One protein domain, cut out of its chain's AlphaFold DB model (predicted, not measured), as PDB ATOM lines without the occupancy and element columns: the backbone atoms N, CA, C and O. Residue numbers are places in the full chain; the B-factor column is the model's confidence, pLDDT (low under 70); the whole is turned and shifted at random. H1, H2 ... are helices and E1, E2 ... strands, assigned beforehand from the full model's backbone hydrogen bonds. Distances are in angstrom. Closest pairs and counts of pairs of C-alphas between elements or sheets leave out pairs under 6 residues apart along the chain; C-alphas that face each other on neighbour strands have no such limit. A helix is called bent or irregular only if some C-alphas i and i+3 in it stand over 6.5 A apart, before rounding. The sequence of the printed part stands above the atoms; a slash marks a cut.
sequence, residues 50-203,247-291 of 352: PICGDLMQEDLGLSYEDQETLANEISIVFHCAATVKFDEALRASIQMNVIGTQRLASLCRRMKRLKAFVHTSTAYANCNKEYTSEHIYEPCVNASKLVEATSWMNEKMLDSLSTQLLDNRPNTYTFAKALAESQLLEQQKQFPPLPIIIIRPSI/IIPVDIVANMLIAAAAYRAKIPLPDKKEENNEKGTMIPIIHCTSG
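This is residues 50 to 203 and 247 to 291 of the 352 residues of the protein "Fatty acyl-CoA reductase" of Meloidogyne hapla (UniProt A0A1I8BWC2). A small four-stranded sheet, E1, E2, E3 and E5, is the middle of three layers: H3 and H6 lie side by side over one face, and H7 covers the other. H1, H2, H4 and H5 pack on H3, while a loop, residues 265 to 277, leads from H7 to the short H8. The 199 printed residues include eight named helices and five named strands in the order H1 H2 E1 H3 E2 H4 H5 H6 E3 E4 H7 H8 E5; the class is mixed, and the sheet, E1 E2 E3 E5, is all parallel. The whole is compact and rounded, with a radius of gyration of the C-alphas of 16.7 A and spans of 44 by 42 by 40 A.

H1, residues 58 to 61, touches the hub H3, residues 90 to 110; their closest C-alphas, of Asp 59 and Arg 103, are 6.6 A apart. H2, residues 64 to 73, touches H3 at a steep tilt of 61 degrees, closest at the C-alphas of Ala 71 and Arg 110, 5.3 A. E1, residues 76 to 79, and E2, residues 116 to 120, are parallel at 14 degrees, with N 77 and O 116 within hydrogen-bond range at 2.9 A. H3 is on the sheet over E1 and E2, at a height of 9.0 A; E1, H3, E2 form a strand-helix-strand unit, two parallel neighbour strands with a helix between, with a right-handed crossover. H4, residues 143 to 152, touches H3, with the C-alphas of Arg 91 and Thr 150 closest at 6.3 A. H5, residues 155 to 165, touches H3 about perpendicular at 82 degrees, closest at the C-alphas of Leu 90 and Ser 162, 6.8 A; it is only just irregular, with C-alphas 160 and 163 6.6 A apart. H6, residues 172 to 190, touches H3 at a shallow tilt of 30 degrees, the same way, with the C-alphas of Val 98 and Ala 180 closest at 4.5 A; it is on the same face. E3, residues 196 to 201, is parallel to E2 at 29 degrees, with N 119 and O 197 2.9 A apart; E2, H4 H5 H6, E3 form a second unit. E4, residues 247 to 249, pairs with no named strand. H7, residues 250 to 264, is on the opposite face over E2 and E3, at a height of 7.9 A. H8, residues 278 to 281, only just touches H6, with 3 pairs of C-alphas within 8 A, those of Gln 188 and Thr 281 closest at 7.0 A. E5, residues 285 to 288, is parallel to E3 at 25 degrees, with N 286 and O 198 2.9 A apart. Every O i to N i+4 pair is within hydrogen-bond range in H2, H6 and H7, against 13 of 17 in H3, 5 of 6 in H4 and 5 of 7 in H5; H1 and H8 are too short for such a pair.

H1 begins at C-alpha 58 (256.890, 264.380, 111.540). H3 measures 29.8 A, H6 26.6 A, H7 20.7 A and E3 16.1 A. E5 ends at C-alpha 288 (275.368, 246.489, 129.624).

The C-alphas farthest apart, of Lys 156 and Lys 266, are 47.3 A apart. Residues 204 to 246 are not printed, and C-alphas 203 and 247 are 4.7 A apart across the cut. The links E2 to H4 and H7 to H8 are long. The pLDDT is under 70 at residues 83 to 87 and 271 to 281.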
ATOM      1  N   PRO A  50     247.940 250.805 123.156       92.38
ATOM      2  CA  PRO A  50     248.669 250.957 121.905       92.38
ATOM      3  C   PRO A  50     248.382 252.336 121.308       92.38
ATOM      4  O   PRO A  50     247.234 252.770 121.261       92.38
ATOM      5  N   ILE A  51     249.431 253.005 120.831       93.44
ATOM      6  CA  ILE A  51     249.341 254.290 120.135       93.44
ATOM      7  C   ILE A  51     250.040 254.128 118.788       93.44
ATOM      8  O   ILE A  51     251.177 253.653 118.727       93.44
ATOM      9  N   CYS A  52     249.352 254.494 117.710       94.00
ATOM     10  CA  CYS A  52     249.909 254.449 116.364       94.00
ATOM     11  C   CYS A  52     250.927 255.577 116.184       94.00
ATOM     12  O   CYS A  52     250.612 256.733 116.439       94.00
ATOM     13  N   GLY A  53     252.129 255.248 115.714       92.19
ATOM     14  CA  GLY A  53     253.169 256.231 115.436       92.19
ATOM     15  C   GLY A  53     254.324 255.641 114.633       92.19
ATOM     16  O   GLY A  53     254.497 254.424 114.558       92.19
ATOM     17  N   ASP A  54     255.117 256.523 114.038       91.69
ATOM     18  CA  ASP A  54     256.269 256.221 113.197       91.69
ATOM     19  C   ASP A  54     257.380 257.258 113.433       91.69
ATOM     20  O   ASP A  54     257.222 258.450 113.171       91.69
ATOM     21  N   LEU A  55     258.546 256.794 113.896       89.88
ATOM     22  CA  LEU A  55     259.726 257.635 114.143       89.88
ATOM     23  C   LEU A  55     260.213 258.379 112.892       89.88
ATOM     24  O   LEU A  55     260.849 259.436 113.003       89.88
ATOM     25  N   MET A  56     259.945 257.833 111.707       90.12
ATOM     26  CA  MET A  56     260.367 258.406 110.436       90.12
ATOM     27  C   MET A  56     259.474 259.565 109.984       90.12
ATOM     28  O   MET A  56     259.933 260.368 109.162       90.12
ATOM     29  N   GLN A  57     258.290 259.733 110.577       92.50
ATOM     30  CA  GLN A  57     257.344 260.808 110.269       92.50
ATOM     31  C   GLN A  57     257.510 262.031 111.181       92.50
ATOM     32  O   GLN A  57     258.110 261.971 112.260       92.50
ATOM     33  N   GLU A  58     257.008 263.175 110.716       91.19
ATOM     34  CA  GLU A  58     256.890 264.380 111.540       91.19
ATOM     35  C   GLU A  58     255.979 264.120 112.741       91.19
ATOM     36  O   GLU A  58     255.072 263.294 112.670       91.19
ATOM     37  N   ASP A  59     256.295 264.754 113.872       92.19
ATOM     38  CA  ASP A  59     255.625 264.539 115.160       92.19
ATOM     39  C   ASP A  59     255.418 263.062 115.544       92.19
ATOM     40  O   ASP A  59     254.490 262.710 116.270       92.19
ATOM     41  N   LEU A  60     256.325 262.192 115.078       94.50
ATOM     42  CA  LEU A  60     256.288 260.744 115.286       94.50
ATOM     43  C   LEU A  60     255.042 260.069 114.685       94.50
ATOM     44  O   LEU A  60     254.658 258.998 115.150       94.50
ATOM     45  N   GLY A  61     254.378 260.691 113.705       95.00
ATOM     46  CA  GLY A  61     253.132 260.185 113.119       95.00
ATOM     47  C   GLY A  61     251.962 260.121 114.109       95.00
ATOM     48  O   GLY A  61     250.997 259.402 113.861       95.00
ATOM     49  N   LEU A  62     252.060 260.825 115.242       96.69
ATOM     50  CA  LEU A  62     251.060 260.814 116.306       96.69
ATOM     51  C   LEU A  62     249.936 261.811 116.020       96.69
ATOM     52  O   LEU A  62     250.192 262.941 115.594       96.69
ATOM     53  N   SER A  63     248.703 261.434 116.370       96.75
ATOM     54  CA  SER A  63     247.584 262.380 116.424       96.75
ATOM     55  C   SER A  63     247.859 263.496 117.440       96.75
ATOM     56  O   SER A  63     248.656 263.336 118.371       96.75
ATOM     57  N   TYR A  64     247.202 264.645 117.280       95.94
ATOM     58  CA  TYR A  64     247.355 265.747 118.232       95.94
ATOM     59  C   TYR A  64     246.893 265.333 119.640       95.94
ATOM     60  O   TYR A  64     247.542 265.652 120.638       95.94
ATOM     61  N   GLU A  65     245.809 264.562 119.711       97.06
ATOM     62  CA  GLU A  65     245.236 264.012 120.935       97.06
ATOM     63  C   GLU A  65     246.214 263.072 121.651       97.06
ATOM     64  O   GLU A  65     246.405 263.186 122.868       97.06
ATOM     65  N   ASP A  66     246.888 262.187 120.911       97.00
ATOM     66  CA  ASP A  66     247.892 261.280 121.475       97.00
ATOM     67  C   ASP A  66     249.120 262.048 121.961       97.00
ATOM     68  O   ASP A  66     249.620 261.786 123.055       97.00
ATOM     69  N   GLN A  67     249.592 263.038 121.199       96.94
ATOM     70  CA  GLN A  67     250.707 263.884 121.629       96.94
ATOM     71  C   GLN A  67     250.400 264.605 122.946       96.94
ATOM     72  O   GLN A  67     251.256 264.649 123.833       96.94
ATOM     73  N   GLU A  68     249.193 265.157 123.092       97.44
ATOM     74  CA  GLU A  68     248.767 265.810 124.331       97.44
ATOM     75  C   GLU A  68     248.616 264.811 125.479       97.44
ATOM     76  O   GLU A  68     249.082 265.077 126.591       97.44
ATOM     77  N   THR A  69     248.038 263.638 125.231       96.88
ATOM     78  CA  THR A  69     247.936 262.569 126.236       96.88
ATOM     79  C   THR A  69     249.326 262.175 126.739       96.88
ATOM     80  O   THR A  69     249.603 262.214 127.942       96.88
ATOM     81  N   LEU A  70     250.259 261.918 125.819       97.06
ATOM     82  CA  LEU A  70     251.638 261.565 126.139       97.06
ATOM     83  C   LEU A  70     252.356 262.682 126.911       97.06
ATOM     84  O   LEU A  70     253.032 262.412 127.907       97.06
ATOM     85  N   ALA A  71     252.183 263.941 126.503       97.44
ATOM     86  CA  ALA A  71     252.767 265.099 127.179       97.44
ATOM     87  C   ALA A  71     252.239 265.292 128.618       97.44
ATOM     88  O   ALA A  71     252.955 265.785 129.497       97.44
ATOM     89  N   ASN A  72     250.994 264.906 128.891       97.75
ATOM     90  CA  ASN A  72     250.376 265.104 130.201       97.75
ATOM     91  C   ASN A  72     250.583 263.922 131.161       97.75
ATOM     92  O   ASN A  72     250.680 264.136 132.378       97.75
ATOM     93  N   GLU A  73     250.678 262.697 130.647       96.50
ATOM     94  CA  GLU A  73     250.594 261.485 131.470       96.50
ATOM     95  C   GLU A  73     251.922 260.740 131.644       96.50
ATOM     96  O   GLU A  73     252.147 260.137 132.698       96.50
ATOM     97  N   ILE A  74     252.832 260.813 130.669       97.56
ATOM     98  CA  ILE A  74     254.048 259.993 130.673       97.56
ATOM     99  C   ILE A  74     255.089 260.511 131.669       97.56
ATOM    100  O   ILE A  74     255.407 261.700 131.746       97.56
ATOM    101  N   SER A  75     255.656 259.573 132.431       97.50
ATOM    102  CA  SER A  75     256.704 259.829 133.426       97.50
ATOM    103  C   SER A  75     258.031 259.134 133.122       97.50
ATOM    104  O   SER A  75     259.078 259.592 133.577       97.50
ATOM    105  N   ILE A  76     258.018 258.050 132.348       98.19
ATOM    106  CA  ILE A  76     259.213 257.298 131.962       98.19
ATOM    107  C   ILE A  76     259.092 256.945 130.483       98.19
ATOM    108  O   ILE A  76     258.059 256.433 130.058       98.19
ATOM    109  N   VAL A  77     260.153 257.196 129.720       98.31
ATOM    110  CA  VAL A  77     260.244 256.838 128.300       98.31
ATOM    111  C   VAL A  77     261.382 255.844 128.112       98.31
ATOM    112  O   VAL A  77     262.515 256.126 128.499       98.31
ATOM    113  N   PHE A  78     261.086 254.703 127.491       98.25
ATOM    114  CA  PHE A  78     262.077 253.724 127.046       98.25
ATOM    115  C   PHE A  78     262.171 253.767 125.523       98.25
ATOM    116  O   PHE A  78     261.307 253.247 124.824       98.25
ATOM    117  N   HIS A  79     263.227 254.380 124.994       97.00
ATOM    118  CA  HIS A  79     263.489 254.399 123.559       97.00
ATOM    119  C   HIS A  79     264.392 253.236 123.171       97.00
ATOM    120  O   HIS A  79     265.619 253.307 123.278       97.00
ATOM    121  N   CYS A  80     263.747 252.145 122.763       92.25
ATOM    122  CA  CYS A  80     264.397 250.936 122.250       92.25
ATOM    123  C   CYS A  80     264.245 250.793 120.731       92.25
ATOM    124  O   CYS A  80     264.827 249.887 120.141       92.25
ATOM    125  N   ALA A  81     263.462 251.669 120.100       79.56
ATOM    126  CA  ALA A  81     263.136 251.563 118.691       79.56
ATOM    127  C   ALA A  81     264.360 251.896 117.829       79.56
ATOM    128  O   ALA A  81     264.946 252.978 117.916       79.56
ATOM    129  N   ALA A  82     264.756 250.925 117.016       75.00
ATOM    130  CA  ALA A  82     265.855 251.014 116.076       75.00
ATOM    131  C   ALA A  82     265.688 249.944 115.002       75.00
ATOM    132  O   ALA A  82     265.178 248.857 115.265       75.00
ATOM    133  N   THR A  83     266.176 250.240 113.808       68.25
ATOM    134  CA  THR A  83     266.480 249.229 112.801       68.25
ATOM    135  C   THR A  83     267.864 248.675 113.110       68.25
ATOM    136  O   THR A  83     268.829 249.424 113.264       68.25
ATOM    137  N   VAL A  84     267.946 247.358 113.278       62.59
ATOM    138  CA  VAL A  84     269.198 246.620 113.528       62.59
ATOM    139  C   VAL A  84     269.674 245.885 112.272       62.59
ATOM    140  O   VAL A  84     270.467 244.949 112.355       62.59
ATOM    141  N   LYS A  85     269.180 246.295 111.099       65.31
ATOM    142  CA  LYS A  85     269.613 245.763 109.808       65.31
ATOM    143  C   LYS A  85     271.009 246.294 109.487       65.31
ATOM    144  O   LYS A  85     271.223 247.501 109.400       65.31
ATOM    145  N   PHE A  86     271.981 245.391 109.375       64.50
ATOM    146  CA  PHE A  86     273.391 245.756 109.182       64.50
ATOM    147  C   PHE A  86     273.742 246.124 107.735       64.50
ATOM    148  O   PHE A  86     274.822 246.657 107.494       64.50
ATOM    149  N   ASP A  87     272.830 245.865 106.806       63.81
ATOM    150  CA  ASP A  87     272.894 246.139 105.370       63.81
ATOM    151  C   ASP A  87     272.050 247.361 104.953       63.81
ATOM    152  O   ASP A  87     271.855 247.620 103.769       63.81
ATOM    153  N   GLU A  88     271.544 248.130 105.918       75.94
ATOM    154  CA  GLU A  88     270.660 249.256 105.640       75.94
ATOM    155  C   GLU A  88     271.413 250.492 105.119       75.94
ATOM    156  O   GLU A  88     272.483 250.862 105.622       75.94
ATOM    157  N   ALA A  89     270.806 251.171 104.140       84.62
ATOM    158  CA  ALA A  89     271.325 252.404 103.561       84.62
ATOM    159  C   ALA A  89     271.537 253.492 104.626       84.62
ATOM    160  O   ALA A  89     270.729 253.671 105.544       84.62
ATOM    161  N   LEU A  90     272.610 254.276 104.468       86.12
ATOM    162  CA  LEU A  90     273.016 255.297 105.438       86.12
ATOM    163  C   LEU A  90     271.883 256.286 105.753       86.12
ATOM    164  O   LEU A  90     271.657 256.609 106.920       86.12
ATOM    165  N   ARG A  91     271.146 256.739 104.730       89.69
ATOM    166  CA  ARG A  91     270.020 257.668 104.899       89.69
ATOM    167  C   ARG A  91     268.939 257.099 105.812       89.69
ATOM    168  O   ARG A  91     268.509 257.790 106.730       89.69
ATOM    169  N   ALA A  92     268.504 255.867 105.563       88.12
ATOM    170  CA  ALA A  92     267.461 255.223 106.358       88.12
ATOM    171  C   ALA A  92     267.908 255.063 107.821       88.12
ATOM    172  O   ALA A  92     267.175 255.442 108.740       88.12
ATOM    173  N   SER A  93     269.160 254.646 108.026       87.81
ATOM    174  CA  SER A  93     269.739 254.489 109.359       87.81
ATOM    175  C   SER A  93     269.819 255.819 110.125       87.81
ATOM    176  O   SER A  93     269.464 255.870 111.306       87.81
ATOM    177  N   ILE A  94     270.203 256.919 109.462       90.81
ATOM    178  CA  ILE A  94     270.202 258.275 110.045       90.81
ATOM    179  C   ILE A  94     268.771 258.745 110.342       90.81
ATOM    180  O   ILE A  94     268.506 259.241 111.441       90.81
ATOM    181  N   GLN A  95     267.840 258.567 109.401       90.50
ATOM    182  CA  GLN A  95     266.441 258.969 109.558       90.50
ATOM    183  C   GLN A  95     265.812 258.315 110.789       90.50
ATOM    184  O   GLN A  95     265.221 258.995 111.629       90.50
ATOM    185  N   MET A  96     265.975 257.003 110.936       89.56
ATOM    186  CA  MET A  96     265.360 256.269 112.033       89.56
ATOM    187  C   MET A  96     266.088 256.493 113.363       89.56
ATOM    188  O   MET A  96     265.455 256.816 114.370       89.56
ATOM    189  N   ASN A  97     267.414 256.334 113.394       91.56
ATOM    190  CA  ASN A  97     268.157 256.304 114.655       91.56
ATOM    191  C   ASN A  97     268.545 257.693 115.169       91.56
ATOM    192  O   ASN A  97     268.637 257.871 116.381       91.56
ATOM    193  N   VAL A  98     268.762 258.678 114.293       93.19
ATOM    194  CA  VAL A  98     269.226 260.021 114.686       93.19
ATOM    195  C   VAL A  98     268.053 260.992 114.703       93.19
ATOM    196  O   VAL A  98     267.723 261.538 115.757       93.19
ATOM    197  N   ILE A  99     267.372 261.153 113.566       93.69
ATOM    198  CA  ILE A  99     266.262 262.109 113.426       93.69
ATOM    199  C   ILE A  99     265.055 261.647 114.250       93.69
ATOM    200  O   ILE A  99     264.489 262.444 115.001       93.69
ATOM    201  N   GLY A 100     264.714 260.355 114.208       94.06
ATOM    202  CA  GLY A 100     263.668 259.770 115.054       94.06
ATOM    203  C   GLY A 100     263.932 259.968 116.551       94.06
ATOM    204  O   GLY A 100     263.051 260.410 117.291       94.06
ATOM    205  N   THR A 101     265.173 259.749 117.001       95.00
ATOM    206  CA  THR A 101     265.581 260.015 118.394       95.00
ATOM    207  C   THR A 101     265.440 261.494 118.753       95.00
ATOM    208  O   THR A 101     264.938 261.821 119.832       95.00
ATOM    209  N   GLN A 102     265.823 262.399 117.850       94.06
ATOM    210  CA  GLN A 102     265.654 263.841 118.031       94.06
ATOM    211  C   GLN A 102     264.180 264.240 118.160       94.06
ATOM    212  O   GLN A 102     263.854 265.034 119.044       94.06
ATOM    213  N   ARG A 103     263.292 263.698 117.321       95.00
ATOM    214  CA  ARG A 103     261.844 263.963 117.379       95.00
ATOM    215  C   ARG A 103     261.238 263.467 118.687       95.00
ATOM    216  O   ARG A 103     260.510 264.210 119.345       95.00
ATOM    217  N   LEU A 104     261.605 262.261 119.118       96.44
ATOM    218  CA  LEU A 104     261.145 261.715 120.392       96.44
ATOM    219  C   LEU A 104     261.632 262.554 121.576       96.44
ATOM    220  O   LEU A 104     260.857 262.839 122.489       96.44
ATOM    221  N   ALA A 105     262.882 263.015 121.543       95.94
ATOM    222  CA  ALA A 105     263.400 263.932 122.550       95.94
ATOM    223  C   ALA A 105     262.623 265.264 122.567       95.94
ATOM    224  O   ALA A 105     262.362 265.806 123.641       95.94
ATOM    225  N   SER A 106     262.206 265.792 121.412       95.31
ATOM    226  CA  SER A 106     261.343 266.980 121.339       95.31
ATOM    227  C   SER A 106     259.976 266.754 121.991       95.31
ATOM    228  O   SER A 106     259.548 267.595 122.781       95.31
ATOM    229  N   LEU A 107     259.328 265.606 121.761       96.44
ATOM    230  CA  LEU A 107     258.088 265.247 122.463       96.44
ATOM    231  C   LEU A 107     258.315 265.114 123.977       96.44
ATOM    232  O   LEU A 107     257.547 265.656 124.769       96.44
ATOM    233  N   CYS A 108     259.413 264.475 124.392       97.00
ATOM    234  CA  CYS A 108     259.775 264.325 125.804       97.00
ATOM    235  C   CYS A 108     259.904 265.672 126.532       97.00
ATOM    236  O   CYS A 108     259.613 265.754 127.722       97.00
ATOM    237  N   ARG A 109     260.291 266.753 125.844       95.25
ATOM    238  CA  ARG A 109     260.369 268.099 126.450       95.25
ATOM    239  C   ARG A 109     259.010 268.695 126.787       95.25
ATOM    240  O   ARG A 109     258.932 269.541 127.671       95.25
ATOM    241  N   ARG A 110     257.949 268.256 126.109       96.12
ATOM    242  CA  ARG A 110     256.567 268.646 126.421       96.12
ATOM    243  C   ARG A 110     256.008 267.863 127.613       96.12
ATOM    244  O   ARG A 110     254.986 268.264 128.164       96.12
ATOM    245  N   MET A 111     256.669 266.777 128.032       97.56
ATOM    246  CA  MET A 111     256.176 265.903 129.094       97.56
ATOM    247  C   MET A 111     256.313 266.539 130.478       97.56
ATOM    248  O   MET A 111     257.409 266.694 131.018       97.56
ATOM    249  N   LYS A 112     255.176 266.841 131.107       95.81
ATOM    250  CA  LYS A 112     255.111 267.561 132.394       95.81
ATOM    251  C   LYS A 112     255.605 266.736 133.584       95.81
ATOM    252  O   LYS A 112     255.934 267.290 134.632       95.81
ATOM    253  N   ARG A 113     255.616 265.408 133.452       96.88
ATOM    254  CA  ARG A 113     255.892 264.457 134.542       96.88
ATOM    255  C   ARG A 113     257.147 263.622 134.314       96.88
ATOM    256  O   ARG A 113     257.401 262.707 135.095       96.88
ATOM    257  N   LEU A 114     257.934 263.930 133.282       97.56
ATOM    258  CA  LEU A 114     259.076 263.114 132.887       97.56
ATOM    259  C   LEU A 114     260.138 263.048 133.993       97.56
ATOM    260  O   LEU A 114     260.663 264.063 134.451       97.56
ATOM    261  N   LYS A 115     260.462 261.826 134.409       96.38
ATOM    262  CA  LYS A 115     261.484 261.493 135.409       96.38
ATOM    263  C   LYS A 115     262.676 260.763 134.811       96.38
ATOM    264  O   LYS A 115     263.770 260.880 135.351       96.38
ATOM    265  N   ALA A 116     262.485 260.029 133.718       97.44
ATOM    266  CA  ALA A 116     263.568 259.336 133.033       97.44
ATOM    267  C   ALA A 116     263.275 259.175 131.540       97.44
ATOM    268  O   ALA A 116     262.177 258.777 131.151       97.44
ATOM    269  N   PHE A 117     264.288 259.439 130.722       97.88
ATOM    270  CA  PHE A 117     264.325 259.114 129.304       97.88
ATOM    271  C   PHE A 117     265.490 258.147 129.061       97.88
ATOM    272  O   PHE A 117     266.653 258.546 129.008       97.88
ATOM    273  N   VAL A 118     265.179 256.857 128.970       98.38
ATOM    274  CA  VAL A 118     266.156 255.792 128.735       98.38
ATOM    275  C   VAL A 118     266.348 255.624 127.234       98.38
ATOM    276  O   VAL A 118     265.419 255.224 126.533       98.38
ATOM    277  N   HIS A 119     267.545 255.916 126.738       97.88
ATOM    278  CA  HIS A 119     267.917 255.687 125.346       97.88
ATOM    279  C   HIS A 119     268.758 254.416 125.220       97.88
ATOM    280  O   HIS A 119     269.828 254.304 125.826       97.88
ATOM    281  N   THR A 120     268.293 253.469 124.409       97.19
ATOM    282  CA  THR A 120     269.036 252.242 124.110       97.19
ATOM    283  C   THR A 120     269.952 252.475 122.911       97.19
ATOM    284  O   THR A 120     269.507 252.580 121.762       97.19
ATOM    285  N   SER A 121     271.247 252.551 123.196       96.56
ATOM    286  CA  SER A 121     272.317 252.608 122.204       96.56
ATOM    287  C   SER A 121     272.929 251.211 122.031       96.56
ATOM    288  O   SER A 121     272.213 250.210 122.030       96.56
ATOM    289  N   THR A 122     274.243 251.104 121.859       94.81
ATOM    290  CA  THR A 122     274.968 249.838 121.765       94.81
ATOM    291  C   THR A 122     276.417 250.010 122.213       94.81
ATOM    292  O   THR A 122     277.028 251.058 121.994       94.81
ATOM    293  N   ALA A 123     276.995 248.971 122.819       94.38
ATOM    294  CA  ALA A 123     278.416 248.925 123.166       94.38
ATOM    295  C   ALA A 123     279.320 249.080 121.927       94.38
ATOM    296  O   ALA A 123     280.456 249.535 122.036       94.38
ATOM    297  N   TYR A 124     278.790 248.788 120.736       92.19
ATOM    298  CA  TYR A 124     279.509 248.872 119.466       92.19
ATOM    299  C   TYR A 124     279.433 250.241 118.779       92.19
ATOM    300  O   TYR A 124     279.999 250.399 117.702       92.19
ATOM    301  N   ALA A 125     278.786 251.249 119.375       92.69
ATOM    302  CA  ALA A 125     278.656 252.576 118.761       92.69
ATOM    303  C   ALA A 125     280.039 253.188 118.444       92.69
ATOM    304  O   ALA A 125     280.251 253.839 117.421       92.69
ATOM    305  N   ASN A 126     281.018 252.884 119.297       93.12
ATOM    306  CA  ASN A 126     282.395 253.354 119.188       93.12
ATOM    307  C   ASN A 126     283.386 252.198 118.959       93.12
ATOM    308  O   ASN A 126     284.508 252.243 119.451       93.12
ATOM    309  N   CYS A 127     282.970 251.149 118.235       91.44
ATOM    310  CA  CYS A 127     283.793 249.958 117.966       91.44
ATOM    311  C   CYS A 127     285.026 250.208 117.077       91.44
ATOM    312  O   CYS A 127     285.882 249.339 116.961       91.44
ATOM    313  N   ASN A 128     285.141 251.395 116.481       90.81
ATOM    314  CA  ASN A 128     286.353 251.879 115.821       90.81
ATOM    315  C   ASN A 128     287.469 252.267 116.813       90.81
ATOM    316  O   ASN A 128     288.590 252.553 116.398       90.81
ATOM    317  N   LYS A 129     287.171 252.322 118.118       90.19
ATOM    318  CA  LYS A 129     288.139 252.591 119.188       90.19
ATOM    319  C   LYS A 129     288.531 251.288 119.875       90.19
ATOM    320  O   LYS A 129     287.688 250.428 120.104       90.19
ATOM    321  N   GLU A 130     289.799 251.186 120.271       88.25
ATOM    322  CA  GLU A 130     290.313 250.014 120.993       88.25
ATOM    323  C   GLU A 130     289.688 249.878 122.393       88.25
ATOM    324  O   GLU A 130     289.310 248.785 122.805       88.25
ATOM    325  N   TYR A 131     289.515 251.004 123.094       89.31
ATOM    326  CA  TYR A 131     288.889 251.062 124.413       89.31
ATOM    327  C   TYR A 131     287.760 252.085 124.420       89.31
ATOM    328  O   TYR A 131     287.916 253.212 123.939       89.31
ATOM    329  N   THR A 132     286.630 251.701 125.012       91.25
ATOM    330  CA  THR A 132     285.476 252.584 125.183       91.25
ATOM    331  C   THR A 132     285.149 252.756 126.662       91.25
ATOM    332  O   THR A 132     285.199 251.805 127.435       91.25
ATOM    333  N   SER A 133     284.816 253.979 127.068       92.50
ATOM    334  CA  SER A 133     284.351 254.305 128.413       92.50
ATOM    335  C   SER A 133     282.973 254.970 128.368       92.50
ATOM    336  O   SER A 133     282.396 255.221 127.302       92.50
ATOM    337  N   GLU A 134     282.393 255.194 129.542       93.38
ATOM    338  CA  GLU A 134     281.021 255.675 129.736       93.38
ATOM    339  C   GLU A 134     280.906 257.199 129.575       93.38
ATOM    340  O   GLU A 134     280.431 257.918 130.450       93.38
ATOM    341  N   HIS A 135     281.344 257.701 128.423       92.38
ATOM    342  CA  HIS A 135     281.091 259.067 127.977       92.38
ATOM    343  C   HIS A 135     280.707 259.093 126.497       92.38
ATOM    344  O   HIS A 135     280.884 258.111 125.766       92.38
ATOM    345  N   ILE A 136     280.127 260.211 126.068       92.19
ATOM    346  CA  ILE A 136     279.772 260.449 124.670       92.19
ATOM    347  C   ILE A 136     281.038 260.891 123.949       92.19
ATOM    348  O   ILE A 136     281.701 261.835 124.376       92.19
ATOM    349  N   TYR A 137     281.365 260.198 122.867       90.94
ATOM    350  CA  TYR A 137     282.503 260.547 122.032       90.94
ATOM    351  C   TYR A 137     282.107 261.615 121.020       90.94
ATOM    352  O   TYR A 137     280.972 261.645 120.536       90.94
ATOM    353  N   GLU A 138     283.059 262.481 120.688       87.19
ATOM    354  CA  GLU A 138     282.878 263.427 119.596       87.19
ATOM    355  C   GLU A 138     282.789 262.653 118.268       87.19
ATOM    356  O   GLU A 138     283.652 261.806 117.992       87.19
ATOM    357  N   PRO A 139     281.725 262.868 117.474       84.38
ATOM    358  CA  PRO A 139     281.562 262.175 116.208       84.38
ATOM    359  C   PRO A 139     282.540 262.742 115.169       84.38
ATOM    360  O   PRO A 139     282.947 263.899 115.246       84.38
ATOM    361  N   CYS A 140     282.888 261.947 114.152       82.19
ATOM    362  CA  CYS A 140     283.736 262.409 113.043       82.19
ATOM    363  C   CYS A 140     283.097 263.561 112.245       82.19
ATOM    364  O   CYS A 140     283.799 264.359 111.626       82.19
ATOM    365  N   VAL A 141     281.764 263.655 112.274       86.12
ATOM    366  CA  VAL A 141     280.964 264.699 111.636       86.12
ATOM    367  C   VAL A 141     279.869 265.138 112.600       86.12
ATOM    368  O   VAL A 141     279.246 264.311 113.260       86.12
ATOM    369  N   ASN A 142     279.612 266.444 112.666       87.38
ATOM    370  CA  ASN A 142     278.507 266.985 113.452       87.38
ATOM    371  C   ASN A 142     277.161 266.408 112.972       87.38
ATOM    372  O   ASN A 142     276.853 266.443 111.777       87.38
ATOM    373  N   ALA A 143     276.357 265.915 113.915       86.62
ATOM    374  CA  ALA A 143     275.098 265.233 113.631       86.62
ATOM    375  C   ALA A 143     274.113 266.116 112.859       86.62
ATOM    376  O   ALA A 143     273.572 265.686 111.841       86.62
ATOM    377  N   SER A 144     273.948 267.369 113.285       85.69
ATOM    378  CA  SER A 144     273.033 268.320 112.650       85.69
ATOM    379  C   SER A 144     273.416 268.617 111.193       85.69
ATOM    380  O   SER A 144     272.553 268.605 110.316       85.69
ATOM    381  N   LYS A 145     274.714 268.791 110.900       89.12
ATOM    382  CA  LYS A 145     275.207 268.986 109.522       89.12
ATOM    383  C   LYS A 145     274.994 267.758 108.641       89.12
ATOM    384  O   LYS A 145     274.689 267.901 107.460       89.12
ATOM    385  N   LEU A 146     275.170 266.556 109.190       89.69
ATOM    386  CA  LEU A 146     274.950 265.332 108.421       89.69
ATOM    387  C   LEU A 146     273.461 265.115 108.130       89.69
ATOM    388  O   LEU A 146     273.110 264.734 107.017       89.69
ATOM    389  N   VAL A 147     272.591 265.408 109.098       88.50
ATOM    390  CA  VAL A 147     271.135 265.397 108.908       88.50
ATOM    391  C   VAL A 147     270.735 266.350 107.779       88.50
ATOM    392  O   VAL A 147     270.040 265.932 106.856       88.50
ATOM    393  N   GLU A 148     271.238 267.586 107.787       89.56
ATOM    394  CA  GLU A 148     271.010 268.545 106.700       89.56
ATOM    395  C   GLU A 148     271.528 268.014 105.356       89.56
ATOM    396  O   GLU A 148     270.804 268.022 104.367       89.56
ATOM    397  N   ALA A 149     272.748 267.473 105.309       89.88
ATOM    398  CA  ALA A 149     273.300 266.878 104.093       89.88
ATOM    399  C   ALA A 149     272.399 265.767 103.526       89.88
ATOM    400  O   ALA A 149     272.150 265.708 102.319       89.88
ATOM    401  N   THR A 150     271.857 264.906 104.390       88.25
ATOM    402  CA  THR A 150     271.023 263.776 103.958       88.25
ATOM    403  C   THR A 150     269.694 264.191 103.328       88.25
ATOM    404  O   THR A 150     269.149 263.398 102.553       88.25
ATOM    405  N   SER A 151     269.202 265.410 103.600       86.94
ATOM    406  CA  SER A 151     267.915 265.898 103.093       86.94
ATOM    407  C   SER A 151     267.966 266.368 101.638       86.94
ATOM    408  O   SER A 151     266.937 266.354 100.967       86.94
ATOM    409  N   TRP A 152     269.133 266.788 101.138       88.38
ATOM    410  CA  TRP A 152     269.290 267.294  99.766       88.38
ATOM    411  C   TRP A 152     270.255 266.476  98.905       88.38
ATOM    412  O   TRP A 152     270.165 266.530  97.676       88.38
ATOM    413  N   MET A 153     271.176 265.710  99.501       90.44
ATOM    414  CA  MET A 153     272.033 264.808  98.728       90.44
ATOM    415  C   MET A 153     271.193 263.715  98.049       90.44
ATOM    416  O   MET A 153     270.110 263.378  98.506       90.44
ATOM    417  N   ASN A 154     271.680 263.128  96.955       90.38
ATOM    418  CA  ASN A 154     271.086 261.921  96.371       90.38
ATOM    419  C   ASN A 154     271.799 260.664  96.905       90.38
ATOM    420  O   ASN A 154     272.881 260.773  97.481       90.38
ATOM    421  N   GLU A 155     271.206 259.482  96.703       86.81
ATOM    422  CA  GLU A 155     271.750 258.225  97.255       86.81
ATOM    423  C   GLU A 155     273.176 257.943  96.773       86.81
ATOM    424  O   GLU A 155     274.049 257.669  97.584       86.81
ATOM    425  N   LYS A 156     273.473 258.144  95.482       86.94
ATOM    426  CA  LYS A 156     274.824 257.906  94.937       86.94
ATOM    427  C   LYS A 156     275.899 258.750  95.628       86.94
ATOM    428  O   LYS A 156     277.014 258.277  95.840       86.94
ATOM    429  N   MET A 157     275.584 260.004  95.962       88.38
ATOM    430  CA  MET A 157     276.502 260.870  96.705       88.38
ATOM    431  C   MET A 157     276.669 260.385  98.149       88.38
ATOM    432  O   MET A 157     277.798 260.305  98.627       88.38
ATOM    433  N   LEU A 158     275.580 260.011  98.824       86.94
ATOM    434  CA  LEU A 158     275.644 259.481 100.189       86.94
ATOM    435  C   LEU A 158     276.421 258.166 100.258       86.94
ATOM    436  O   LEU A 158     277.275 258.018 101.131       86.94
ATOM    437  N   ASP A 159     276.212 257.255  99.314       83.62
ATOM    438  CA  ASP A 159     276.951 255.996  99.216       83.62
ATOM    439  C   ASP A 159     278.451 256.249  99.041       83.62
ATOM    440  O   ASP A 159     279.274 255.624  99.712       83.62
ATOM    441  N   SER A 160     278.826 257.236  98.219       86.12
ATOM    442  CA  SER A 160     280.236 257.607  98.036       86.12
ATOM    443  C   SER A 160     280.891 258.162  99.310       86.12
ATOM    444  O   SER A 160     282.078 257.934  99.544       86.12
ATOM    445  N   LEU A 161     280.117 258.850 100.159       85.12
ATOM    446  CA  LEU A 161     280.573 259.382 101.447       85.12
ATOM    447  C   LEU A 161     280.535 258.333 102.562       85.12
ATOM    448  O   LEU A 161     281.300 258.434 103.520       85.12
ATOM    449  N   SER A 162     279.676 257.319 102.440       82.56
ATOM    450  CA  SER A 162     279.422 256.314 103.477       82.56
ATOM    451  C   SER A 162     280.712 255.643 103.941       82.56
ATOM    452  O   SER A 162     280.972 255.584 105.140       82.56
ATOM    453  N   THR A 163     281.581 255.242 103.011       80.19
ATOM    454  CA  THR A 163     282.869 254.605 103.332       80.19
ATOM    455  C   THR A 163     283.767 255.486 104.205       80.19
ATOM    456  O   THR A 163     284.437 254.981 105.101       80.19
ATOM    457  N   GLN A 164     283.772 256.803 103.974       84.19
ATOM    458  CA  GLN A 164     284.566 257.748 104.767       84.19
ATOM    459  C   GLN A 164     283.916 258.036 106.125       84.19
ATOM    460  O   GLN A 164     284.613 258.125 107.133       84.19
ATOM    461  N   LEU A 165     282.587 258.146 106.163       86.06
ATOM    462  CA  LEU A 165     281.825 258.450 107.378       86.06
ATOM    463  C   LEU A 165     281.844 257.308 108.395       86.06
ATOM    464  O   LEU A 165     281.871 257.566 109.599       86.06
ATOM    465  N   LEU A 166     281.852 256.055 107.928       86.31
ATOM    466  CA  LEU A 166     281.862 254.889 108.810       86.31
ATOM    467  C   LEU A 166     283.123 254.823 109.681       86.31
ATOM    468  O   LEU A 166     283.041 254.293 110.790       86.31
ATOM    469  N   ASP A 167     284.254 255.388 109.240       84.81
ATOM    470  CA  ASP A 167     285.482 255.497 110.044       84.81
ATOM    471  C   ASP A 167     285.841 254.151 110.715       84.81
ATOM    472  O   ASP A 167     285.791 253.986 111.934       84.81
ATOM    473  N   ASN A 168     286.104 253.138 109.880       85.25
ATOM    474  CA  ASN A 168     286.414 251.752 110.268       85.25
ATOM    475  C   ASN A 168     285.316 250.999 111.043       85.25
ATOM    476  O   ASN A 168     285.577 249.934 111.606       85.25
ATOM    477  N   ARG A 169     284.080 251.504 111.073       89.75
ATOM    478  CA  ARG A 169     282.940 250.759 111.627       89.75
ATOM    479  C   ARG A 169     282.472 249.657 110.677       89.75
ATOM    480  O   ARG A 169     282.501 249.844 109.462       89.75
ATOM    481  N   PRO A 170     281.967 248.535 111.216       86.50
ATOM    482  CA  PRO A 170     281.544 247.394 110.412       86.50
ATOM    483  C   PRO A 170     280.220 247.627 109.672       86.50
ATOM    484  O   PRO A 170     279.920 246.884 108.745       86.50
ATOM    485  N   ASN A 171     279.398 248.596 110.097       87.38
ATOM    486  CA  ASN A 171     278.084 248.864 109.504       87.38
ATOM    487  C   ASN A 171     277.541 250.264 109.854       87.38
ATOM    488  O   ASN A 171     277.986 250.906 110.810       87.38
ATOM    489  N   THR A 172     276.524 250.703 109.102       88.94
ATOM    490  CA  THR A 172     275.811 251.984 109.271       88.94
ATOM    491  C   THR A 172     275.100 252.104 110.617       88.94
ATOM    492  O   THR A 172     275.084 253.188 111.198       88.94
ATOM    493  N   TYR A 173     274.595 250.996 111.167       88.12
ATOM    494  CA  TYR A 173     273.926 250.961 112.471       88.12
ATOM    495  C   TYR A 173     274.817 251.486 113.608       88.12
ATOM    496  O   TYR A 173     274.415 252.377 114.359       88.12
ATOM    497  N   THR A 174     276.046 250.970 113.727       91.56
ATOM    498  CA  THR A 174     276.986 251.411 114.776       91.56
ATOM    499  C   THR A 174     277.309 252.899 114.675       91.56
ATOM    500  O   THR A 174     277.360 253.591 115.693       91.56
ATOM    501  N   PHE A 175     277.452 253.411 113.451       92.12
ATOM    502  CA  PHE A 175     277.666 254.830 113.199       92.12
ATOM    503  C   PHE A 175     276.449 255.674 113.600       92.12
ATOM    504  O   PHE A 175     276.587 256.637 114.354       92.12
ATOM    505  N   ALA A 176     275.246 255.287 113.170       92.31
ATOM    506  CA  ALA A 176     274.023 256.029 113.464       92.31
ATOM    507  C   ALA A 176     273.704 256.064 114.967       92.31
ATOM    508  O   ALA A 176     273.257 257.092 115.475       92.31
ATOM    509  N   LYS A 177     273.988 254.984 115.709       93.75
ATOM    510  CA  LYS A 177     273.858 254.966 117.176       93.75
ATOM    511  C   LYS A 177     274.839 255.913 117.862       93.75
ATOM    512  O   LYS A 177     274.420 256.650 118.751       93.75
ATOM    513  N   ALA A 178     276.100 255.961 117.429       94.19
ATOM    514  CA  ALA A 178     277.053 256.947 117.947       94.19
ATOM    515  C   ALA A 178     276.577 258.381 117.684       94.19
ATOM    516  O   ALA A 178     276.595 259.217 118.585       94.19
ATOM    517  N   LEU A 179     276.079 258.639 116.471       94.25
ATOM    518  CA  LEU A 179     275.587 259.954 116.083       94.25
ATOM    519  C   LEU A 179     274.339 260.372 116.875       94.25
ATOM    520  O   LEU A 179     274.212 261.535 117.250       94.25
ATOM    521  N   ALA A 180     273.444 259.428 117.176       94.75
ATOM    522  CA  ALA A 180     272.270 259.667 118.009       94.75
ATOM    523  C   ALA A 180     272.651 260.084 119.439       94.75
ATOM    524  O   ALA A 180     272.047 261.008 119.988       94.75
ATOM    525  N   GLU A 181     273.677 259.466 120.035       95.31
ATOM    526  CA  GLU A 181     274.181 259.879 121.351       95.31
ATOM    527  C   GLU A 181     274.733 261.310 121.321       95.31
ATOM    528  O   GLU A 181     274.371 262.130 122.170       95.31
ATOM    529  N   SER A 182     275.561 261.638 120.322       93.50
ATOM    530  CA  SER A 182     276.092 262.994 120.138       93.50
ATOM    531  C   SER A 182     274.970 264.014 119.924       93.50
ATOM    532  O   SER A 182     275.001 265.088 120.524       93.50
ATOM    533  N   GLN A 183     273.934 263.662 119.158       93.19
ATOM    534  CA  GLN A 183     272.771 264.521 118.932       93.19
ATOM    535  C   GLN A 183     271.995 264.791 120.228       93.19
ATOM    536  O   GLN A 183     271.605 265.929 120.489       93.19
ATOM    537  N   LEU A 184     271.798 263.784 121.085       93.81
ATOM    538  CA  LEU A 184     271.160 263.980 122.393       93.81
ATOM    539  C   LEU A 184     271.965 264.940 123.282       93.81
ATOM    540  O   LEU A 184     271.370 265.771 123.974       93.81
ATOM    541  N   LEU A 185     273.298 264.864 123.239       91.75
ATOM    542  CA  LEU A 185     274.173 265.793 123.956       91.75
ATOM    543  C   LEU A 185     274.080 267.220 123.404       91.75
ATOM    544  O   LEU A 185     273.986 268.170 124.180       91.75
ATOM    545  N   GLU A 186     274.082 267.389 122.082       89.25
ATOM    546  CA  GLU A 186     273.891 268.698 121.445       89.25
ATOM    547  C   GLU A 186     272.550 269.317 121.854       89.25
ATOM    548  O   GLU A 186     272.491 270.482 122.251       89.25
ATOM    549  N   GLN A 187     271.481 268.523 121.871       89.31
ATOM    550  CA  GLN A 187     270.177 269.013 122.295       89.31
ATOM    551  C   GLN A 187     270.092 269.352 123.793       89.31
ATOM    552  O   GLN A 187     269.305 270.224 124.161       89.31
ATOM    553  N   GLN A 188     270.855 268.685 124.668       88.19
ATOM    554  CA  GLN A 188     270.959 269.067 126.088       88.19
ATOM    555  C   GLN A 188     271.589 270.451 126.262       88.19
ATOM    556  O   GLN A 188     271.220 271.171 127.183       88.19
ATOM    557  N   LYS A 189     272.515 270.833 125.372       87.06
ATOM    558  CA  LYS A 189     273.157 272.156 125.389       87.06
ATOM    559  C   LYS A 189     272.229 273.263 124.877       87.06
ATOM    560  O   LYS A 189     272.333 274.397 125.326       87.06
ATOM    561  N   GLN A 190     271.346 272.951 123.927       87.56
ATOM    562  CA  GLN A 190     270.491 273.944 123.257       87.56
ATOM    563  C   GLN A 190     269.128 274.155 123.933       87.56
ATOM    564  O   GLN A 190     268.576 275.253 123.897       87.56
ATOM    565  N   PHE A 191     268.562 273.112 124.540       89.31
ATOM    566  CA  PHE A 191     267.193 273.111 125.065       89.31
ATOM    567  C   PHE A 191     267.166 272.825 126.572       89.31
ATOM    568  O   PHE A 191     268.177 272.409 127.133       89.31
ATOM    569  N   PRO A 192     266.023 273.016 127.268       88.19
ATOM    570  CA  PRO A 192     265.893 272.585 128.657       88.19
ATOM    571  C   PRO A 192     266.319 271.116 128.845       88.19
ATOM    572  O   PRO A 192     265.962 270.274 128.006       88.19
ATOM    573  N   PRO A 193     267.076 270.810 129.916       89.81
ATOM    574  CA  PRO A 193     267.671 269.497 130.093       89.81
ATOM    575  C   PRO A 193     266.597 268.436 130.342       89.81
ATOM    576  O   PRO A 193     265.698 268.603 131.166       89.81
ATOM    577  N   LEU A 194     266.706 267.320 129.626       93.81
ATOM    578  CA  LEU A 194     265.905 266.113 129.830       93.81
ATOM    579  C   LEU A 194     266.611 265.138 130.785       93.81
ATOM    580  O   LEU A 194     267.845 265.073 130.788       93.81
ATOM    581  N   PRO A 195     265.872 264.295 131.530       95.19
ATOM    582  CA  PRO A 195     266.456 263.273 132.387       95.19
ATOM    583  C   PRO A 195     266.918 262.044 131.595       95.19
ATOM    584  O   PRO A 195     266.404 260.944 131.775       95.19
ATOM    585  N   ILE A 196     267.893 262.238 130.707       96.44
ATOM    586  CA  ILE A 196     268.404 261.193 129.812       96.44
ATOM    587  C   ILE A 196     269.345 260.254 130.565       96.44
ATOM    588  O   ILE A 196     270.141 260.713 131.387       96.44
ATOM    589  N   ILE A 197     269.269 258.961 130.260       96.69
ATOM    590  CA  ILE A 197     270.290 257.951 130.553       96.69
ATOM    591  C   ILE A 197     270.483 257.065 129.320       96.69
ATOM    592  O   ILE A 197     269.503 256.657 128.696       96.69
ATOM    593  N   ILE A 198     271.732 256.785 128.952       97.75
ATOM    594  CA  ILE A 198     272.063 255.949 127.791       97.75
ATOM    595  C   ILE A 198     272.495 254.570 128.278       97.75
ATOM    596  O   ILE A 198     273.398 254.453 129.102       97.75
ATOM    597  N   ILE A 199     271.889 253.521 127.734       98.19
ATOM    598  CA  ILE A 199     272.287 252.137 127.996       98.19
ATOM    599  C   ILE A 199     272.897 251.561 126.725       98.19
ATOM    600  O   ILE A 199     272.289 251.618 125.657       98.19
ATOM    601  N   ARG A 200     274.114 251.025 126.836       97.25
ATOM    602  CA  ARG A 200     274.884 250.434 125.736       97.25
ATOM    603  C   ARG A 200     274.958 248.912 125.907       97.25
ATOM    604  O   ARG A 200     275.932 248.426 126.484       97.25
ATOM    605  N   PRO A 201     273.945 248.151 125.458       95.62
ATOM    606  CA  PRO A 201     274.017 246.696 125.439       95.62
ATOM    607  C   PRO A 201     275.066 246.181 124.444       95.62
ATOM    608  O   PRO A 201     275.279 246.801 123.393       95.62
ATOM    609  N   SER A 202     275.700 245.044 124.756       93.50
ATOM    610  CA  SER A 202     276.441 244.240 123.770       93.50
ATOM    611  C   SER A 202     275.479 243.465 122.857       93.50
ATOM    612  O   SER A 202     274.350 243.909 122.632       93.50
ATOM    613  N   ILE A 203     275.906 242.350 122.255       91.25
ATOM    614  CA  ILE A 203     275.047 241.614 121.322       91.25
ATOM    615  C   ILE A 203     273.913 240.964 122.109       91.25
ATOM    616  O   ILE A 203     274.136 240.033 122.878       91.25
ATOM    617  N   ILE A 247     277.876 238.207 124.117       90.12
ATOM    618  CA  ILE A 247     276.428 238.029 123.993       90.12
ATOM    619  C   ILE A 247     275.789 238.211 125.367       90.12
ATOM    620  O   ILE A 247     276.122 237.489 126.311       90.12
ATOM    621  N   ILE A 248     274.843 239.141 125.465       92.12
ATOM    622  CA  ILE A 248     274.074 239.419 126.675       92.12
ATOM    623  C   ILE A 248     272.611 238.974 126.508       92.12
ATOM    624  O   ILE A 248     271.990 239.291 125.495       92.12
ATOM    625  N   PRO A 249     272.021 238.240 127.469       92.62
ATOM    626  CA  PRO A 249     270.616 237.840 127.382       92.62
ATOM    627  C   PRO A 249     269.648 239.034 127.420       92.62
ATOM    628  O   PRO A 249     269.825 239.959 128.219       92.62
ATOM    629  N   VAL A 250     268.595 239.007 126.594       92.31
ATOM    630  CA  VAL A 250     267.613 240.111 126.500       92.31
ATOM    631  C   VAL A 250     266.890 240.406 127.819       92.31
ATOM    632  O   VAL A 250     266.599 241.563 128.113       92.31
ATOM    633  N   ASP A 251     266.660 239.400 128.661       92.75
ATOM    634  CA  ASP A 251     266.030 239.562 129.975       92.75
ATOM    635  C   ASP A 251     266.921 240.325 130.965       92.75
ATOM    636  O   ASP A 251     266.429 241.118 131.773       92.75
ATOM    637  N   ILE A 252     268.242 240.179 130.854       93.88
ATOM    638  CA  ILE A 252     269.200 241.002 131.603       93.88
ATOM    639  C   ILE A 252     269.170 242.450 131.105       93.88
ATOM    640  O   ILE A 252     269.118 243.372 131.923       93.88
ATOM    641  N   VAL A 253     269.141 242.665 129.786       94.94
ATOM    642  CA  VAL A 253     269.067 244.016 129.202       94.94
ATOM    643  C   VAL A 253     267.769 244.717 129.607       94.94
ATOM    644  O   VAL A 253     267.819 245.857 130.064       94.94
ATOM    645  N   ALA A 254     266.622 244.040 129.526       94.75
ATOM    646  CA  ALA A 254     265.329 244.589 129.937       94.75
ATOM    647  C   ALA A 254     265.323 245.009 131.418       94.75
ATOM    648  O   ALA A 254     264.921 246.127 131.751       94.75
ATOM    649  N   ASN A 255     265.845 244.157 132.307       94.94
ATOM    650  CA  ASN A 255     265.987 244.485 133.726       94.94
ATOM    651  C   ASN A 255     266.919 245.681 133.950       94.94
ATOM    652  O   ASN A 255     266.622 246.552 134.773       94.94
ATOM    653  N   MET A 256     268.017 245.759 133.194       95.81
ATOM    654  CA  MET A 256     268.951 246.878 133.257       95.81
ATOM    655  C   MET A 256     268.300 248.193 132.819       95.81
ATOM    656  O   MET A 256     268.489 249.207 133.486       95.81
ATOM    657  N   LEU A 257     267.494 248.191 131.751       97.69
ATOM    658  CA  LEU A 257     266.754 249.375 131.299       97.69
ATOM    659  C   LEU A 257     265.812 249.887 132.400       97.69
ATOM    660  O   LEU A 257     265.827 251.076 132.723       97.69
ATOM    661  N   ILE A 258     265.037 248.994 133.025       96.69
ATOM    662  CA  ILE A 258     264.105 249.345 134.111       96.69
ATOM    663  C   ILE A 258     264.863 249.891 135.330       96.69
ATOM    664  O   ILE A 258     264.495 250.934 135.881       96.69
ATOM    665  N   ALA A 259     265.944 249.224 135.740       97.19
ATOM    666  CA  ALA A 259     266.783 249.671 136.850       97.19
ATOM    667  C   ALA A 259     267.433 251.035 136.558       97.19
ATOM    668  O   ALA A 259     267.457 251.909 137.427       97.19
ATOM    669  N   ALA A 260     267.895 251.249 135.324       96.62
ATOM    670  CA  ALA A 260     268.455 252.510 134.861       96.62
ATOM    671  C   ALA A 260     267.435 253.652 134.891       96.62
ATOM    672  O   ALA A 260     267.780 254.753 135.319       96.62
ATOM    673  N   ALA A 261     266.177 253.405 134.509       97.62
ATOM    674  CA  ALA A 261     265.109 254.399 134.633       97.62
ATOM    675  C   ALA A 261     264.918 254.832 136.094       97.62
ATOM    676  O   ALA A 261     264.896 256.026 136.398       97.62
ATOM    677  N   ALA A 262     264.840 253.862 137.011       96.38
ATOM    678  CA  ALA A 262     264.687 254.124 138.441       96.38
ATOM    679  C   ALA A 262     265.905 254.850 139.037       96.38
ATOM    680  O   ALA A 262     265.746 255.730 139.885       96.38
ATOM    681  N   TYR A 263     267.115 254.506 138.592       95.31
ATOM    682  CA  TYR A 263     268.345 255.204 138.958       95.31
ATOM    683  C   TYR A 263     268.332 256.649 138.450       95.31
ATOM    684  O   TYR A 263     268.508 257.581 139.236       95.31
ATOM    685  N   ARG A 264     268.033 256.861 137.163       94.56
ATOM    686  CA  ARG A 264     268.019 258.192 136.546       94.56
ATOM    687  C   ARG A 264     266.987 259.118 137.176       94.56
ATOM    688  O   ARG A 264     267.293 260.294 137.367       94.56
ATOM    689  N   ALA A 265     265.820 258.594 137.547       94.06
ATOM    690  CA  ALA A 265     264.757 259.347 138.211       94.06
ATOM    691  C   ALA A 265     265.160 259.917 139.585       94.06
ATOM    692  O   ALA A 265     264.525 260.859 140.058       94.06
ATOM    693  N   LYS A 266     266.202 259.367 140.226       91.06
ATOM    694  CA  LYS A 266     266.732 259.845 141.515       91.06
ATOM    695  C   LYS A 266     267.812 260.919 141.373       91.06
ATOM    696  O   LYS A 266     268.162 261.545 142.368       91.06
ATOM    697  N   ILE A 267     268.350 261.120 140.171       87.50
ATOM    698  CA  ILE A 267     269.419 262.090 139.918       87.50
ATOM    699  C   ILE A 267     268.780 263.436 139.550       87.50
ATOM    700  O   ILE A 267     268.047 263.496 138.555       87.50
ATOM    701  N   PRO A 268     269.053 264.518 140.302       83.12
ATOM    702  CA  PRO A 268     268.567 265.849 139.962       83.12
ATOM    703  C   PRO A 268     268.994 266.266 138.556       83.12
ATOM    704  O   PRO A 268     270.053 265.870 138.063       83.12
ATOM    705  N   LEU A 269     268.154 267.058 137.895       82.56
ATOM    706  CA  LEU A 269     268.581 267.718 136.672       82.56
ATOM    707  C   LEU A 269     269.539 268.863 137.026       82.56
ATOM    708  O   LEU A 269     269.337 269.514 138.051       82.56
ATOM    709  N   PRO A 270     270.564 269.101 136.200       70.62
ATOM    710  CA  PRO A 270     271.445 270.248 136.357       70.62
ATOM    711  C   PRO A 270     270.641 271.551 136.294       70.62
ATOM    712  O   PRO A 270     269.818 271.730 135.390       70.62
ATOM    713  N   ASP A 271     270.888 272.466 137.231       63.97
ATOM    714  CA  ASP A 271     270.304 273.803 137.186       63.97
ATOM    715  C   ASP A 271     271.004 274.648 136.115       63.97
ATOM    716  O   ASP A 271     272.230 274.730 136.066       63.97
ATOM    717  N   LYS A 272     270.221 275.374 135.303       55.66
ATOM    718  CA  LYS A 272     270.738 276.284 134.257       55.66
ATOM    719  C   LYS A 272     271.688 277.377 134.776       55.66
ATOM    720  O   LYS A 272     272.294 278.069 133.976       55.66
ATOM    721  N   LYS A 273     271.788 277.590 136.093       51.12
ATOM    722  CA  LYS A 273     272.637 278.632 136.694       51.12
ATOM    723  C   LYS A 273     274.078 278.181 136.965       51.12
ATOM    724  O   LYS A 273     274.897 279.021 137.322       51.12
ATOM    725  N   GLU A 274     274.400 276.903 136.773       52.19
ATOM    726  CA  GLU A 274     275.755 276.356 136.941       52.19
ATOM    727  C   GLU A 274     276.443 276.073 135.588       52.19
ATOM    728  O   GLU A 274     277.083 275.041 135.404       52.19
ATOM    729  N   GLU A 275     276.338 277.002 134.630       47.47
ATOM    730  CA  GLU A 275     276.930 276.897 133.276       47.47
ATOM    731  C   GLU A 275     278.462 276.707 133.259       47.47
ATOM    732  O   GLU A 275     279.013 276.263 132.255       47.47
ATOM    733  N   ASN A 276     279.156 276.971 134.372       46.03
ATOM    734  CA  ASN A 276     280.614 276.834 134.476       46.03
ATOM    735  C   ASN A 276     281.091 275.464 134.992       46.03
ATOM    736  O   ASN A 276     282.297 275.249 135.103       46.03
ATOM    737  N   ASN A 277     280.186 274.534 135.314       44.53
ATOM    738  CA  ASN A 277     280.557 273.170 135.686       44.53
ATOM    739  C   ASN A 277     280.350 272.233 134.489       44.53
ATOM    740  O   ASN A 277     279.223 271.844 134.195       44.53
ATOM    741  N   GLU A 278     281.435 271.758 133.867       50.44
ATOM    742  CA  GLU A 278     281.410 270.701 132.830       50.44
ATOM    743  C   GLU A 278     280.636 269.436 133.270       50.44
ATOM    744  O   GLU A 278     280.130 268.676 132.447       50.44
ATOM    745  N   LYS A 279     280.479 269.231 134.586       45.09
ATOM    746  CA  LYS A 279     279.691 268.144 135.188       45.09
ATOM    747  C   LYS A 279     278.175 268.287 134.993       45.09
ATOM    748  O   LYS A 279     277.469 267.285 135.072       45.09
ATOM    749  N   GLY A 280     277.676 269.497 134.733       45.34
ATOM    750  CA  GLY A 280     276.254 269.816 134.581       45.34
ATOM    751  C   GLY A 280     275.642 269.396 133.242       45.34
ATOM    752  O   GLY A 280     274.440 269.491 133.076       45.34
ATOM    753  N   THR A 281     276.413 268.888 132.284       56.50
ATOM    754  CA  THR A 281     275.881 268.470 130.966       56.50
ATOM    755  C   THR A 281     275.988 266.959 130.759       56.50
ATOM    756  O   THR A 281     275.757 266.450 129.661       56.50
ATOM    757  N   MET A 282     276.377 266.221 131.802       75.38
ATOM    758  CA  MET A 282     276.750 264.822 131.661       75.38
ATOM    759  C   MET A 282     275.514 263.919 131.631       75.38
ATOM    760  O   MET A 282     274.836 263.722 132.639       75.38
ATOM    761  N   ILE A 283     275.239 263.338 130.465       91.50
ATOM    762  CA  ILE A 283     274.275 262.246 130.318       91.50
ATOM    763  C   ILE A 283     274.927 260.979 130.897       91.50
ATOM    764  O   ILE A 283     275.965 260.565 130.376       91.50
ATOM    765  N   PRO A 284     274.365 260.342 131.945       93.75
ATOM    766  CA  PRO A 284     274.890 259.079 132.448       93.75
ATOM    767  C   PRO A 284     274.813 257.997 131.370       93.75
ATOM    768  O   PRO A 284     273.794 257.872 130.683       93.75
ATOM    769  N   ILE A 285     275.874 257.205 131.250       95.50
ATOM    770  CA  ILE A 285     275.960 256.078 130.320       95.50
ATOM    771  C   ILE A 285     276.264 254.825 131.123       95.50
ATOM    772  O   ILE A 285     277.093 254.881 132.023       95.50
ATOM    773  N   ILE A 286     275.608 253.712 130.795       95.75
ATOM    774  CA  ILE A 286     275.925 252.411 131.385       95.75
ATOM    775  C   ILE A 286     276.190 251.394 130.282       95.75
ATOM    776  O   ILE A 286     275.350 251.186 129.398       95.75
ATOM    777  N   HIS A 287     277.350 250.743 130.333       95.12
ATOM    778  CA  HIS A 287     277.638 249.572 129.504       95.12
ATOM    779  C   HIS A 287     276.927 248.344 130.078       95.12
ATOM    780  O   HIS A 287     277.115 247.975 131.232       95.12
ATOM    781  N   CYS A 288     276.099 247.699 129.260       94.75
ATOM    782  CA  CYS A 288     275.368 246.489 129.624       94.75
ATOM    783  C   CYS A 288     275.961 245.317 128.829       94.75
ATOM    784  O   CYS A 288     275.469 244.956 127.761       94.75
ATOM    785  N   THR A 289     277.088 244.783 129.301       91.75
ATOM    786  CA  THR A 289     277.877 243.764 128.589       91.75
ATOM    787  C   THR A 289     278.081 242.516 129.446       91.75
ATOM    788  O   THR A 289     277.863 242.540 130.659       91.75
ATOM    789  N   SER A 290     278.502 241.402 128.838       84.94
ATOM    790  CA  SER A 290     278.810 240.166 129.582       84.94
ATOM    791  C   SER A 290     280.065 240.284 130.464       84.94
ATOM    792  O   SER A 290     280.275 239.462 131.360       84.94
ATOM    793  N   GLY A 291     280.861 241.340 130.263       80.19
ATOM    794  CA  GLY A 291     281.996 241.705 131.103       80.19
ATOM    795  C   GLY A 291     283.249 240.842 130.905       80.19
ATOM    796  O   GLY A 291     283.314 239.928 130.086       80.19
TER     797      GLY A 291